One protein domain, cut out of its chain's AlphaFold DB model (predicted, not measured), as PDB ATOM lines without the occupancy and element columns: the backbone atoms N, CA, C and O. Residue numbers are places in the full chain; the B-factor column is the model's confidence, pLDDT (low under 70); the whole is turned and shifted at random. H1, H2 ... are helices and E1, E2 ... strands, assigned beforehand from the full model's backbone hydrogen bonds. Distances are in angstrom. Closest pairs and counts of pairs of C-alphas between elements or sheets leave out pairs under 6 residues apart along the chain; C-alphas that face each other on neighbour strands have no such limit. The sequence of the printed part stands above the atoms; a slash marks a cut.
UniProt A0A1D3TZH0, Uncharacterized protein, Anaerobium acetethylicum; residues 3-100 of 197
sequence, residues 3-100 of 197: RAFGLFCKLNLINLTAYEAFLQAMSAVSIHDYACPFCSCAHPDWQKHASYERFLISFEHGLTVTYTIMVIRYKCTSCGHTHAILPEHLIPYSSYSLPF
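What this domain is: This is residues 3 to 100 of the 197 residues of an uncharacterized protein of Anaerobium acetethylicum (UniProt A0A1D3TZH0). A long, twisted hairpin of E1 and E2 is widened near one end by short E3, and helix H1 packs along this sheet. The 98 printed residues, under half in named elements, are mixed: H1, then E1, E2, E3, an antiparallel meander in that order, each strand beside the one before. The whole is compact, radius of gyration of the C-alphas 14.4 A, yet elongated, 46 by 26 by 17 A.

How they stand to each other: H1, residues 18 to 27, every O i to N i+4 pair within hydrogen-bond range, is on the sheet of E1, 46 to 60, E2, 63 to 76, and E3, 82 to 87, at a height of 7.5 A. The closest C-alphas of H1 and E3, Ala 25 and Pro 87, are 6.0 A apart. Within hydrogen-bond range are N 54 and O 69 in hairpin E1 and E2, 2.9 A, and N 83 and O 74 in hairpin E2 and E3, 2.8 A. Residues 3 to 4 pair, parallel, with 86 to 87 of E3.

Where its parts are: H1 spans 14.2 A from C-alpha 18 at (251.295, 324.294, 240.894). E1 spans 35.1 A and bends by 82 degrees at residue 49; E2 spans 39.5 A; E3 spans 16.5 A to C-alpha 87 at (261.755, 323.413, 244.457).

The domain as a whole: The farthest C-alphas, Gly 62 and Ser 78, are 46.4 A apart. The printed part has no cut; the link H1 to E1 is long, 18 residues. Residues 6 to 15 have pLDDT under 70.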
ATOM      1  N   ARG A   3     268.744 323.107 245.067       89.44
ATOM      2  CA  ARG A   3     267.559 322.261 244.884       89.44
ATOM      3  C   ARG A   3     266.923 322.001 246.242       89.44
ATOM      4  O   ARG A   3     267.557 321.393 247.097       89.44
ATOM      5  N   ALA A   4     265.690 322.460 246.418       79.06
ATOM      6  CA  ALA A   4     264.926 322.239 247.637       79.06
ATOM      7  C   ALA A   4     264.057 320.982 247.498       79.06
ATOM      8  O   ALA A   4     263.070 320.984 246.756       79.06
ATOM      9  N   PHE A   5     264.457 319.915 248.189       75.44
ATOM     10  CA  PHE A   5     263.737 318.642 248.274       75.44
ATOM     11  C   PHE A   5     262.981 318.572 249.602       75.44
ATOM     12  O   PHE A   5     263.542 318.947 250.632       75.44
ATOM     13  N   GLY A   6     261.730 318.100 249.603       63.06
ATOM     14  CA  GLY A   6     260.991 317.902 250.859       63.06
ATOM     15  C   GLY A   6     259.472 318.058 250.798       63.06
ATOM     16  O   GLY A   6     258.813 317.763 251.797       63.06
ATOM     17  N   LEU A   7     258.899 318.478 249.664       56.72
ATOM     18  CA  LEU A   7     257.445 318.614 249.511       56.72
ATOM     19  C   LEU A   7     256.802 317.366 248.903       56.72
ATOM     20  O   LEU A   7     255.736 316.954 249.352       56.72
ATOM     21  N   PHE A   8     257.448 316.725 247.931       53.38
ATOM     22  CA  PHE A   8     256.899 315.565 247.223       53.38
ATOM     23  C   PHE A   8     256.711 314.341 248.121       53.38
ATOM     24  O   PHE A   8     255.806 313.550 247.881       53.38
ATOM     25  N   CYS A   9     257.530 314.178 249.164       47.22
ATOM     26  CA  CYS A   9     257.402 313.053 250.094       47.22
ATOM     27  C   CYS A   9     256.329 313.267 251.174       47.22
ATOM     28  O   CYS A   9     255.933 312.302 251.820       47.22
ATOM     29  N   LYS A  10     255.885 314.510 251.410       44.16
ATOM     30  CA  LYS A  10     254.961 314.852 252.508       44.16
ATOM     31  C   LYS A  10     253.577 315.288 252.039       44.16
ATOM     32  O   LYS A  10     252.639 315.257 252.831       44.16
ATOM     33  N   LEU A  11     253.431 315.690 250.780       47.66
ATOM     34  CA  LEU A  11     252.159 316.155 250.251       47.66
ATOM     35  C   LEU A  11     251.493 315.069 249.411       47.66
ATOM     36  O   LEU A  11     251.990 314.683 248.356       47.66
ATOM     37  N   ASN A  12     250.284 314.682 249.822       48.00
ATOM     38  CA  ASN A  12     249.243 314.330 248.867       48.00
ATOM     39  C   ASN A  12     248.976 315.590 248.022       48.00
ATOM     40  O   ASN A  12     248.044 316.338 248.304       48.00
ATOM     41  N   LEU A  13     249.797 315.839 246.993       52.97
ATOM     42  CA  LEU A  13     249.677 316.933 246.006       52.97
ATOM     43  C   LEU A  13     248.380 316.853 245.172       52.97
ATOM     44  O   LEU A  13     248.281 317.433 244.100       52.97
ATOM     45  N   ILE A  14     247.391 316.102 245.642       57.41
ATOM     46  CA  ILE A  14     246.178 315.737 244.926       57.41
ATOM     47  C   ILE A  14     245.248 316.958 244.787       57.41
ATOM     48  O   ILE A  14     244.451 316.983 243.858       57.41
ATOM     49  N   ASN A  15     245.399 317.991 245.635       69.94
ATOM     50  CA  ASN A  15     244.490 319.148 245.678       69.94
ATOM     51  C   ASN A  15     245.153 320.537 245.562       69.94
ATOM     52  O   ASN A  15     244.440 321.528 245.669       69.94
ATOM     53  N   LEU A  16     246.476 320.645 245.386       84.06
ATOM     54  CA  LEU A  16     247.140 321.953 245.255       84.06
ATOM     55  C   LEU A  16     247.359 322.313 243.788       84.06
ATOM     56  O   LEU A  16     247.757 321.462 242.990       84.06
ATOM     57  N   THR A  17     247.193 323.590 243.460       90.75
ATOM     58  CA  THR A  17     247.700 324.147 242.200       90.75
ATOM     59  C   THR A  17     249.230 324.147 242.197       90.75
ATOM     60  O   THR A  17     249.889 324.147 243.243       90.75
ATOM     61  N   ALA A  18     249.844 324.194 241.015       91.19
ATOM     62  CA  ALA A  18     251.295 324.294 240.894       91.19
ATOM     63  C   ALA A  18     251.840 325.588 241.514       91.19
ATOM     64  O   ALA A  18     252.952 325.594 242.044       91.19
ATOM     65  N   TYR A  19     251.061 326.672 241.479       93.88
ATOM     66  CA  TYR A  19     251.428 327.928 242.122       93.88
ATOM     67  C   TYR A  19     251.443 327.809 243.651       93.88
ATOM     68  O   TYR A  19     252.429 328.189 244.281       93.88
ATOM     69  N   GLU A  20     250.409 327.220 244.254       92.31
ATOM     70  CA  GLU A  20     250.368 326.978 245.702       92.31
ATOM     71  C   GLU A  20     251.477 326.024 246.143       92.31
ATOM     72  O   GLU A  20     252.167 326.296 247.125       92.31
ATOM     73  N   ALA A  21     251.716 324.952 245.383       90.19
ATOM     74  CA  ALA A  21     252.824 324.035 245.635       90.19
ATOM     75  C   ALA A  21     254.184 324.753 245.573       90.19
ATOM     76  O   ALA A  21     255.074 324.473 246.381       90.19
ATOM     77  N   PHE A  22     254.351 325.708 244.652       92.75
ATOM     78  CA  PHE A  22     255.536 326.559 244.590       92.75
ATOM     79  C   PHE A  22     255.662 327.450 245.829       92.75
ATOM     80  O   PHE A  22     256.716 327.443 246.465       92.75
ATOM     81  N   LEU A  23     254.606 328.177 246.203       92.88
ATOM     82  CA  LEU A  23     254.620 329.050 247.380       92.88
ATOM     83  C   LEU A  23     254.929 328.271 248.657       92.88
ATOM     84  O   LEU A  23     255.807 328.670 249.422       92.88
ATOM     85  N   GLN A  24     254.269 327.129 248.848       89.38
ATOM     86  CA  GLN A  24     254.478 326.266 250.004       89.38
ATOM     87  C   GLN A  24     255.898 325.689 250.034       89.38
ATOM     88  O   GLN A  24     256.517 325.624 251.098       89.38
ATOM     89  N   ALA A  25     256.452 325.308 248.875       88.81
ATOM     90  CA  ALA A  25     257.847 324.891 248.795       88.81
ATOM     91  C   ALA A  25     258.787 326.004 249.231       88.81
ATOM     92  O   ALA A  25     259.673 325.779 250.048       88.81
ATOM     93  N   MET A  26     258.586 327.207 248.699       91.12
ATOM     94  CA  MET A  26     259.454 328.338 248.987       91.12
ATOM     95  C   MET A  26     259.341 328.803 250.441       91.12
ATOM     96  O   MET A  26     260.357 329.195 251.007       91.12
ATOM     97  N   SER A  27     258.165 328.713 251.072       90.31
ATOM     98  CA  SER A  27     258.003 329.040 252.497       90.31
ATOM     99  C   SER A  27     258.704 328.053 253.428       90.31
ATOM    100  O   SER A  27     259.062 328.418 254.542       90.31
ATOM    101  N   ALA A  28     258.898 326.807 252.986       86.75
ATOM    102  CA  ALA A  28     259.578 325.774 253.764       86.75
ATOM    103  C   ALA A  28     261.112 325.819 253.626       86.75
ATOM    104  O   ALA A  28     261.810 325.106 254.344       86.75
ATOM    105  N   VAL A  29     261.650 326.620 252.700       88.50
ATOM    106  CA  VAL A  29     263.093 326.696 252.451       88.50
ATOM    107  C   VAL A  29     263.780 327.597 253.475       88.50
ATOM    108  O   VAL A  29     263.591 328.812 253.474       88.50
ATOM    109  N   SER A  30     264.679 327.010 254.263       91.31
ATOM    110  CA  SER A  30     265.739 327.728 254.975       91.31
ATOM    111  C   SER A  30     267.022 327.674 254.143       91.31
ATOM    112  O   SER A  30     267.583 326.608 253.910       91.31
ATOM    113  N   ILE A  31     267.500 328.823 253.657       91.94
ATOM    114  CA  ILE A  31     268.681 328.875 252.776       91.94
ATOM    115  C   ILE A  31     269.973 328.428 253.477       91.94
ATOM    116  O   ILE A  31     270.884 327.916 252.831       91.94
ATOM    117  N   HIS A  32     270.039 328.573 254.800       90.75
ATOM    118  CA  HIS A  32     271.198 328.189 255.607       90.75
ATOM    119  C   HIS A  32     271.368 326.668 255.739       90.75
ATOM    120  O   HIS A  32     272.450 326.204 256.095       90.75
ATOM    121  N   ASP A  33     270.340 325.901 255.371       91.31
ATOM    122  CA  ASP A  33     270.360 324.438 255.388       91.31
ATOM    123  C   ASP A  33     271.070 323.859 254.148       91.31
ATOM    124  O   ASP A  33     271.291 322.651 254.058       91.31
ATOM    125  N   TYR A  34     271.432 324.702 253.172       92.69
ATOM    126  CA  TYR A  34     271.998 324.273 251.894       92.69
ATOM    127  C   TYR A  34     273.477 324.633 251.747       92.69
ATOM    128  O   TYR A  34     273.871 325.803 251.792       92.69
ATOM    129  N   ALA A  35     274.274 323.616 251.416       94.75
ATOM    130  CA  ALA A  35     275.647 323.785 250.963       94.75
ATOM    131  C   ALA A  35     275.716 324.446 249.573       94.75
ATOM    132  O   ALA A  35     274.797 324.351 248.751       94.75
ATOM    133  N   CYS A  36     276.844 325.092 249.273       95.62
ATOM    134  CA  CYS A  36     277.082 325.655 247.948       95.62
ATOM    135  C   CYS A  36     277.227 324.534 246.902       95.62
ATOM    136  O   CYS A  36     278.154 323.735 247.001       95.62
ATOM    137  N   PRO A  37     276.401 324.506 245.838       93.81
ATOM    138  CA  PRO A  37     276.456 323.450 244.827       93.81
ATOM    139  C   PRO A  37     277.674 323.554 243.897       93.81
ATOM    140  O   PRO A  37     277.854 322.693 243.045       93.81
ATOM    141  N   PHE A  38     278.462 324.631 243.995       94.94
ATOM    142  CA  PHE A  38     279.663 324.831 243.183       94.94
ATOM    143  C   PHE A  38     280.952 324.521 243.951       94.94
ATOM    144  O   PHE A  38     281.772 323.753 243.468       94.94
ATOM    145  N   CYS A  39     281.139 325.108 245.139       95.19
ATOM    146  CA  CYS A  39     282.367 324.934 245.927       95.19
ATOM    147  C   CYS A  39     282.217 323.998 247.132       95.19
ATOM    148  O   CYS A  39     283.167 323.841 247.892       95.19
ATOM    149  N   SER A  40     281.030 323.428 247.348       93.56
ATOM    150  CA  SER A  40     280.731 322.508 248.454       93.56
ATOM    151  C   SER A  40     280.917 323.089 249.862       93.56
ATOM    152  O   SER A  40     280.943 322.340 250.834       93.56
ATOM    153  N   CYS A  41     281.012 324.418 250.010       93.75
ATOM    154  CA  CYS A  41     280.990 325.068 251.322       93.75
ATOM    155  C   CYS A  41     279.690 324.689 252.053       93.75
ATOM    156  O   CYS A  41     278.609 324.961 251.533       93.75
ATOM    157  N   ALA A  42     279.810 324.042 253.218       91.94
ATOM    158  CA  ALA A  42     278.683 323.446 253.938       91.94
ATOM    159  C   ALA A  42     277.696 324.489 254.480       91.94
ATOM    160  O   ALA A  42     276.489 324.306 254.360       91.94
ATOM    161  N   HIS A  43     278.217 325.605 254.999       91.75
ATOM    162  CA  HIS A  43     277.424 326.705 255.550       91.75
ATOM    163  C   HIS A  43     277.873 328.042 254.949       91.75
ATOM    164  O   HIS A  43     278.585 328.807 255.603       91.75
ATOM    165  N   PRO A  44     277.532 328.323 253.681       92.50
ATOM    166  CA  PRO A  44     277.839 329.611 253.083       92.50
ATOM    167  C   PRO A  44     277.041 330.711 253.778       92.50
ATOM    168  O   PRO A  44     275.846 330.553 254.035       92.50
ATOM    169  N   ASP A  45     277.674 331.862 253.990       94.75
ATOM    170  CA  ASP A  45     276.937 333.081 254.304       94.75
ATOM    171  C   ASP A  45     276.228 333.564 253.028       94.75
ATOM    172  O   ASP A  45     276.814 334.224 252.166       94.75
ATOM    173  N   TRP A  46     274.998 333.093 252.829       96.25
ATOM    174  CA  TRP A  46     274.221 333.323 251.618       96.25
ATOM    175  C   TRP A  46     273.695 334.755 251.549       96.25
ATOM    176  O   TRP A  46     272.833 335.155 252.326       96.25
ATOM    177  N   GLN A  47     274.109 335.495 250.522       96.56
ATOM    178  CA  GLN A  47     273.595 336.842 250.279       96.56
ATOM    179  C   GLN A  47     272.489 336.820 249.230       96.56
ATOM    180  O   GLN A  47     272.684 336.317 248.119       96.56
ATOM    181  N   LYS A  48     271.322 337.395 249.544       96.25
ATOM    182  CA  LYS A  48     270.273 337.611 248.540       96.25
ATOM    183  C   LYS A  48     270.826 338.531 247.448       96.25
ATOM    184  O   LYS A  48     271.320 339.612 247.745       96.25
ATOM    185  N   HIS A  49     270.770 338.087 246.195       96.81
ATOM    186  CA  HIS A  49     271.452 338.764 245.092       96.81
ATOM    187  C   HIS A  49     270.489 339.375 244.074       96.81
ATOM    188  O   HIS A  49     270.610 340.550 243.750       96.81
ATOM    189  N   ALA A  50     269.554 338.581 243.550       96.88
ATOM    190  CA  ALA A  50     268.625 339.013 242.507       96.88
ATOM    191  C   ALA A  50     267.386 338.110 242.472       96.88
ATOM    192  O   ALA A  50     267.341 337.072 243.133       96.88
ATOM    193  N   SER A  51     266.408 338.466 241.649       97.12
ATOM    194  CA  SER A  51     265.278 337.609 241.286       97.12
ATOM    195  C   SER A  51     265.023 337.655 239.783       97.12
ATOM    196  O   SER A  51     265.492 338.559 239.095       97.12
ATOM    197  N   TYR A  52     264.310 336.658 239.269       96.81
ATOM    198  CA  TYR A  52     263.822 336.651 237.893       96.81
ATOM    199  C   TYR A  52     262.438 336.018 237.829       96.81
ATOM    200  O   TYR A  52     262.103 335.144 238.633       96.81
ATOM    201  N   GLU A  53     261.645 336.467 236.866       97.50
ATOM    202  CA  GLU A  53     260.351 335.876 236.566       97.50
ATOM    203  C   GLU A  53     260.507 334.629 235.707       97.50
ATOM    204  O   GLU A  53     261.417 334.509 234.882       97.50
ATOM    205  N   ARG A  54     259.608 333.675 235.913       96.69
ATOM    206  CA  ARG A  54     259.605 332.414 235.191       96.69
ATOM    207  C   ARG A  54     258.182 331.906 235.026       96.69
ATOM    208  O   ARG A  54     257.400 331.960 235.970       96.69
ATOM    209  N   PHE A  55     257.886 331.323 233.870       97.88
ATOM    210  CA  PHE A  55     256.639 330.596 233.674       97.88
ATOM    211  C   PHE A  55     256.654 329.224 234.356       97.88
ATOM    212  O   PHE A  55     257.649 328.494 234.310       97.88
ATOM    213  N   LEU A  56     255.524 328.876 234.966       97.38
ATOM    214  CA  LEU A  56     255.233 327.573 235.541       97.38
ATOM    215  C   LEU A  56     253.955 327.033 234.898       97.38
ATOM    216  O   LEU A  56     252.853 327.467 235.223       97.38
ATOM    217  N   ILE A  57     254.133 326.095 233.973       97.25
ATOM    218  CA  ILE A  57     253.065 325.439 233.226       97.25
ATOM    219  C   ILE A  57     252.671 324.148 233.950       97.25
ATOM    220  O   ILE A  57     253.527 323.329 234.319       97.25
ATOM    221  N   SER A  58     251.370 323.982 234.163       94.88
ATOM    222  CA  SER A  58     250.746 322.867 234.875       94.88
ATOM    223  C   SER A  58     249.469 322.404 234.170       94.88
ATOM    224  O   SER A  58     249.036 323.012 233.194       94.88
ATOM    225  N   PHE A  59     248.906 321.287 234.630       92.50
ATOM    226  CA  PHE A  59     247.667 320.716 234.112       92.50
ATOM    227  C   PHE A  59     246.703 320.539 235.275       92.50
ATOM    228  O   PHE A  59     246.888 319.665 236.122       92.50
ATOM    229  N   GLU A  60     245.699 321.403 235.334       91.38
ATOM    230  CA  GLU A  60     244.817 321.570 236.485       91.38
ATOM    231  C   GLU A  60     243.374 321.561 235.999       91.38
ATOM    232  O   GLU A  60     243.039 322.202 235.008       91.38
ATOM    233  N   HIS A  61     242.518 320.786 236.668       89.38
ATOM    234  CA  HIS A  61     241.093 320.676 236.327       89.38
ATOM    235  C   HIS A  61     240.814 320.350 234.843       89.38
ATOM    236  O   HIS A  61     239.788 320.739 234.294       89.38
ATOM    237  N   GLY A  62     241.721 319.615 234.190       88.75
ATOM    238  CA  GLY A  62     241.583 319.232 232.783       88.75
ATOM    239  C   GLY A  62     242.089 320.266 231.773       88.75
ATOM    240  O   GLY A  62     241.902 320.051 230.579       88.75
ATOM    241  N   LEU A  63     242.731 321.345 232.226       92.81
ATOM    242  CA  LEU A  63     243.230 322.429 231.383       92.81
ATOM    243  C   LEU A  63     244.715 322.697 231.636       92.81
ATOM    244  O   LEU A  63     245.202 322.596 232.764       92.81
ATOM    245  N   THR A  64     245.430 323.086 230.582       95.81
ATOM    246  CA  THR A  64     246.789 323.615 230.707       95.81
ATOM    247  C   THR A  64     246.724 325.035 231.259       95.81
ATOM    248  O   THR A  64     246.056 325.902 230.701       95.81
ATOM    249  N   VAL A  65     247.420 325.274 232.368       96.12
ATOM    250  CA  VAL A  65     247.479 326.575 233.046       96.12
ATOM    251  C   VAL A  65     248.915 327.073 233.098       96.12
ATOM    252  O   VAL A  65     249.848 326.283 233.247       96.12
ATOM    253  N   THR A  66     249.098 328.388 232.984       97.69
ATOM    254  CA  THR A  66     250.413 329.034 233.057       97.69
ATOM    255  C   THR A  66     250.407 330.088 234.151       97.69
ATOM    256  O   THR A  66     249.656 331.056 234.088       97.69
ATOM    257  N   TYR A  67     251.288 329.916 235.130       97.69
ATOM    258  CA  TYR A  67     251.557 330.905 236.168       97.69
ATOM    259  C   TYR A  67     252.867 331.637 235.883       97.69
ATOM    260  O   TYR A  67     253.780 331.073 235.279       97.69
ATOM    261  N   THR A  68     252.997 332.862 236.392       97.94
ATOM    262  CA  THR A  68     254.289 333.557 236.487       97.94
ATOM    263  C   THR A  68     254.746 333.530 237.939       97.94
ATOM    264  O   THR A  68     254.031 333.974 238.833       97.94
ATOM    265  N   ILE A  69     255.933 332.980 238.179       97.44
ATOM    266  CA  ILE A  69     256.539 332.854 239.507       97.44
ATOM    267  C   ILE A  69     257.833 333.660 239.588       97.44
ATOM    268  O   ILE A  69     258.534 333.844 238.593       97.44
ATOM    269  N   MET A  70     258.182 334.094 240.798       97.25
ATOM    270  CA  MET A  70     259.406 334.845 241.061       97.25
ATOM    271  C   MET A  70     260.450 333.948 241.724       97.25
ATOM    272  O   MET A  70     260.280 333.500 242.856       97.25
ATOM    273  N   VAL A  71     261.553 333.693 241.025       96.50
ATOM    274  CA  VAL A  71     262.642 332.846 241.518       96.50
ATOM    275  C   VAL A  71     263.747 333.713 242.107       96.50
ATOM    276  O   VAL A  71     264.284 334.596 241.437       96.50
ATOM    277  N   ILE A  72     264.122 333.439 243.357       95.94
ATOM    278  CA  ILE A  72     265.181 334.163 244.073       95.94
ATOM    279  C   ILE A  72     266.543 333.516 243.797       95.94
ATOM    280  O   ILE A  72     266.686 332.289 243.769       95.94
ATOM    281  N   ARG A  73     267.564 334.355 243.620       97.44
ATOM    282  CA  ARG A  73     268.972 333.979 243.488       97.44
ATOM    283  C   ARG A  73     269.773 334.469 244.687       97.44
ATOM    284  O   ARG A  73     269.702 335.643 245.052       97.44
ATOM    285  N   TYR A  74     270.595 333.579 245.225       97.50
ATOM    286  CA  TYR A  74     271.553 333.867 246.289       97.50
ATOM    287  C   TYR A  74     272.978 333.792 245.753       97.50
ATOM    288  O   TYR A  74     273.256 333.032 244.824       97.50
ATOM    289  N   LYS A  75     273.881 334.586 246.318       98.00
ATOM    290  CA  LYS A  75     275.314 334.573 246.028       98.00
ATOM    291  C   LYS A  75     276.052 333.906 247.182       98.00
ATOM    292  O   LYS A  75     275.850 334.270 248.337       98.00
ATOM    293  N   CYS A  76     276.897 332.934 246.857       97.75
ATOM    294  CA  CYS A  76     277.806 332.313 247.808       97.75
ATOM    295  C   CYS A  76     278.963 333.281 248.060       97.75
ATOM    296  O   CYS A  76     279.670 333.645 247.120       97.75
ATOM    297  N   THR A  77     279.174 333.689 249.306       96.75
ATOM    298  CA  THR A  77     280.302 334.553 249.691       96.75
ATOM    299  C   THR A  77     281.648 333.847 249.552       96.75
ATOM    300  O   THR A  77     282.620 334.477 249.152       96.75
ATOM    301  N   SER A  78     281.694 332.528 249.757       96.44
ATOM    302  CA  SER A  78     282.928 331.734 249.682       96.44
ATOM    303  C   SER A  78     283.510 331.610 248.268       96.44
ATOM    304  O   SER A  78     284.724 331.556 248.115       96.44
ATOM    305  N   CYS A  79     282.676 331.530 247.223       96.50
ATOM    306  CA  CYS A  79     283.144 331.352 245.835       96.50
ATOM    307  C   CYS A  79     282.626 332.405 244.846       96.50
ATOM    308  O   CYS A  79     282.891 332.307 243.648       96.50
ATOM    309  N   GLY A  80     281.821 333.364 245.303       96.56
ATOM    310  CA  GLY A  80     281.248 334.432 244.483       96.56
ATOM    311  C   GLY A  80     280.157 334.004 243.492       96.56
ATOM    312  O   GLY A  80     279.566 334.871 242.846       96.56
ATOM    313  N   HIS A  81     279.857 332.709 243.362       97.06
ATOM    314  CA  HIS A  81     278.871 332.209 242.403       97.06
ATOM    315  C   HIS A  81     277.437 332.460 242.868       97.06
ATOM    316  O   HIS A  81     277.141 332.516 244.060       97.06
ATOM    317  N   THR A  82     276.529 332.587 241.901       97.38
ATOM    318  CA  THR A  82     275.105 332.813 242.160       97.38
ATOM    319  C   THR A  82     274.284 331.571 241.842       97.38
ATOM    320  O   THR A  82     274.545 330.849 240.877       97.38
ATOM    321  N   HIS A  83     273.256 331.322 242.644       96.38
ATOM    322  CA  HIS A  83     272.414 330.146 242.524       96.38
ATOM    323  C   HIS A  83     270.951 330.511 242.736       96.38
ATOM    324  O   HIS A  83     270.579 331.095 243.748       96.38
ATOM    325  N   ALA A  84     270.120 330.144 241.764       96.19
ATOM    326  CA  ALA A  84     268.675 330.142 241.930       96.19
ATOM    327  C   ALA A  84     268.262 329.016 242.889       96.19
ATOM    328  O   ALA A  84     268.833 327.920 242.807       96.19
ATOM    329  N   ILE A  85     267.285 329.282 243.754       94.19
ATOM    330  CA  ILE A  85     266.615 328.254 244.558       94.19
ATOM    331  C   ILE A  85     265.406 327.765 243.780       94.19
ATOM    332  O   ILE A  85     264.522 328.552 243.447       94.19
ATOM    333  N   LEU A  86     265.367 326.468 243.491       93.94
ATOM    334  CA  LEU A  86     264.223 325.840 242.849       93.94
ATOM    335  C   LEU A  86     263.724 324.663 243.691       93.94
ATOM    336  O   LEU A  86     264.515 323.761 243.990       93.94
ATOM    337  N   PRO A  87     262.415 324.617 243.981       91.19
ATOM    338  CA  PRO A  87     261.755 323.413 244.457       91.19
ATOM    339  C   PRO A  87     261.909 322.237 243.491       91.19
ATOM    340  O   PRO A  87     262.052 322.411 242.277       91.19
ATOM    341  N   GLU A  88     261.819 321.026 244.027       87.44
ATOM    342  CA  GLU A  88     261.992 319.786 243.265       87.44
ATOM    343  C   GLU A  88     260.993 319.612 242.105       87.44
ATOM    344  O   GLU A  88     261.364 319.081 241.059       87.44
ATOM    345  N   HIS A  89     259.770 320.140 242.240       86.69
ATOM    346  CA  HIS A  89     258.727 320.069 241.212       86.69
ATOM    347  C   HIS A  89     258.988 320.983 240.000       86.69
ATOM    348  O   HIS A  89     258.341 320.827 238.964       86.69
ATOM    349  N   LEU A  90     259.954 321.910 240.091       92.56
ATOM    350  CA  LEU A  90     260.406 322.734 238.968       92.56
ATOM    351  C   LEU A  90     261.623 322.089 238.306       92.56
ATOM    352  O   LEU A  90     262.656 321.859 238.943       92.56
ATOM    353  N   ILE A  91     261.558 321.915 236.990       92.75
ATOM    354  CA  ILE A  91     262.678 321.405 236.191       92.75
ATOM    355  C   ILE A  91     263.551 322.584 235.745       92.75
ATOM    356  O   ILE A  91     263.022 323.532 235.169       92.75
ATOM    357  N   PRO A  92     264.869 322.600 236.000       92.62
ATOM    358  CA  PRO A  92     265.750 323.660 235.509       92.62
ATOM    359  C   PRO A  92     265.576 323.897 234.001       92.62
ATOM    360  O   PRO A  92     265.496 322.938 233.242       92.62
ATOM    361  N   TYR A  93     265.527 325.163 233.576       92.50
ATOM    362  CA  TYR A  93     265.424 325.564 232.161       92.50
ATOM    363  C   TYR A  93     264.156 325.106 231.410       92.50
ATOM    364  O   TYR A  93     264.098 325.217 230.191       92.50
ATOM    365  N   SER A  94     263.129 324.632 232.117       94.88
ATOM    366  CA  SER A  94     261.823 324.279 231.543       94.88
ATOM    367  C   SER A  94     260.725 325.159 232.131       94.88
ATOM    368  O   SER A  94     260.732 325.418 233.330       94.88
ATOM    369  N   SER A  95     259.741 325.583 231.345       96.69
ATOM    370  CA  SER A  95     258.530 326.209 231.904       96.69
ATOM    371  C   SER A  95     257.554 325.169 232.463       96.69
ATOM    372  O   SER A  95     256.764 325.479 233.344       96.69
ATOM    373  N   TYR A  96     257.634 323.919 232.008       96.81
ATOM    374  CA  TYR A  96     256.761 322.837 232.454       96.81
ATOM    375  C   TYR A  96     257.201 322.278 233.805       96.81
ATOM    376  O   TYR A  96     258.391 322.012 234.027       96.81
ATOM    377  N   SER A  97     256.228 322.075 234.691       93.00
ATOM    378  CA  SER A  97     256.441 321.398 235.965       93.00
ATOM    379  C   SER A  97     256.727 319.904 235.765       93.00
ATOM    380  O   SER A  97     256.313 319.287 234.781       93.00
ATOM    381  N   LEU A  98     257.434 319.290 236.715       92.50
ATOM    382  CA  LEU A  98     257.659 317.845 236.708       92.50
ATOM    383  C   LEU A  98     256.336 317.045 236.750       92.50
ATOM    384  O   LEU A  98     256.186 316.154 235.911       92.50
ATOM    385  N   PRO A  99     255.352 317.363 237.626       90.12
ATOM    386  CA  PRO A  99     254.036 316.719 237.596       90.12
ATOM    387  C   PRO A  99     253.335 316.787 236.234       90.12
ATOM    388  O   PRO A  99     252.730 315.797 235.820       90.12
ATOM    389  N   PHE A 100     253.439 317.918 235.524       94.50
ATOM    390  CA  PHE A 100     252.862 318.080 234.188       94.50
ATOM    391  C   PHE A 100     253.432 317.051 233.213       94.50
ATOM    392  O   PHE A 100     252.688 316.249 232.650       94.50
TER     393      PHE A 100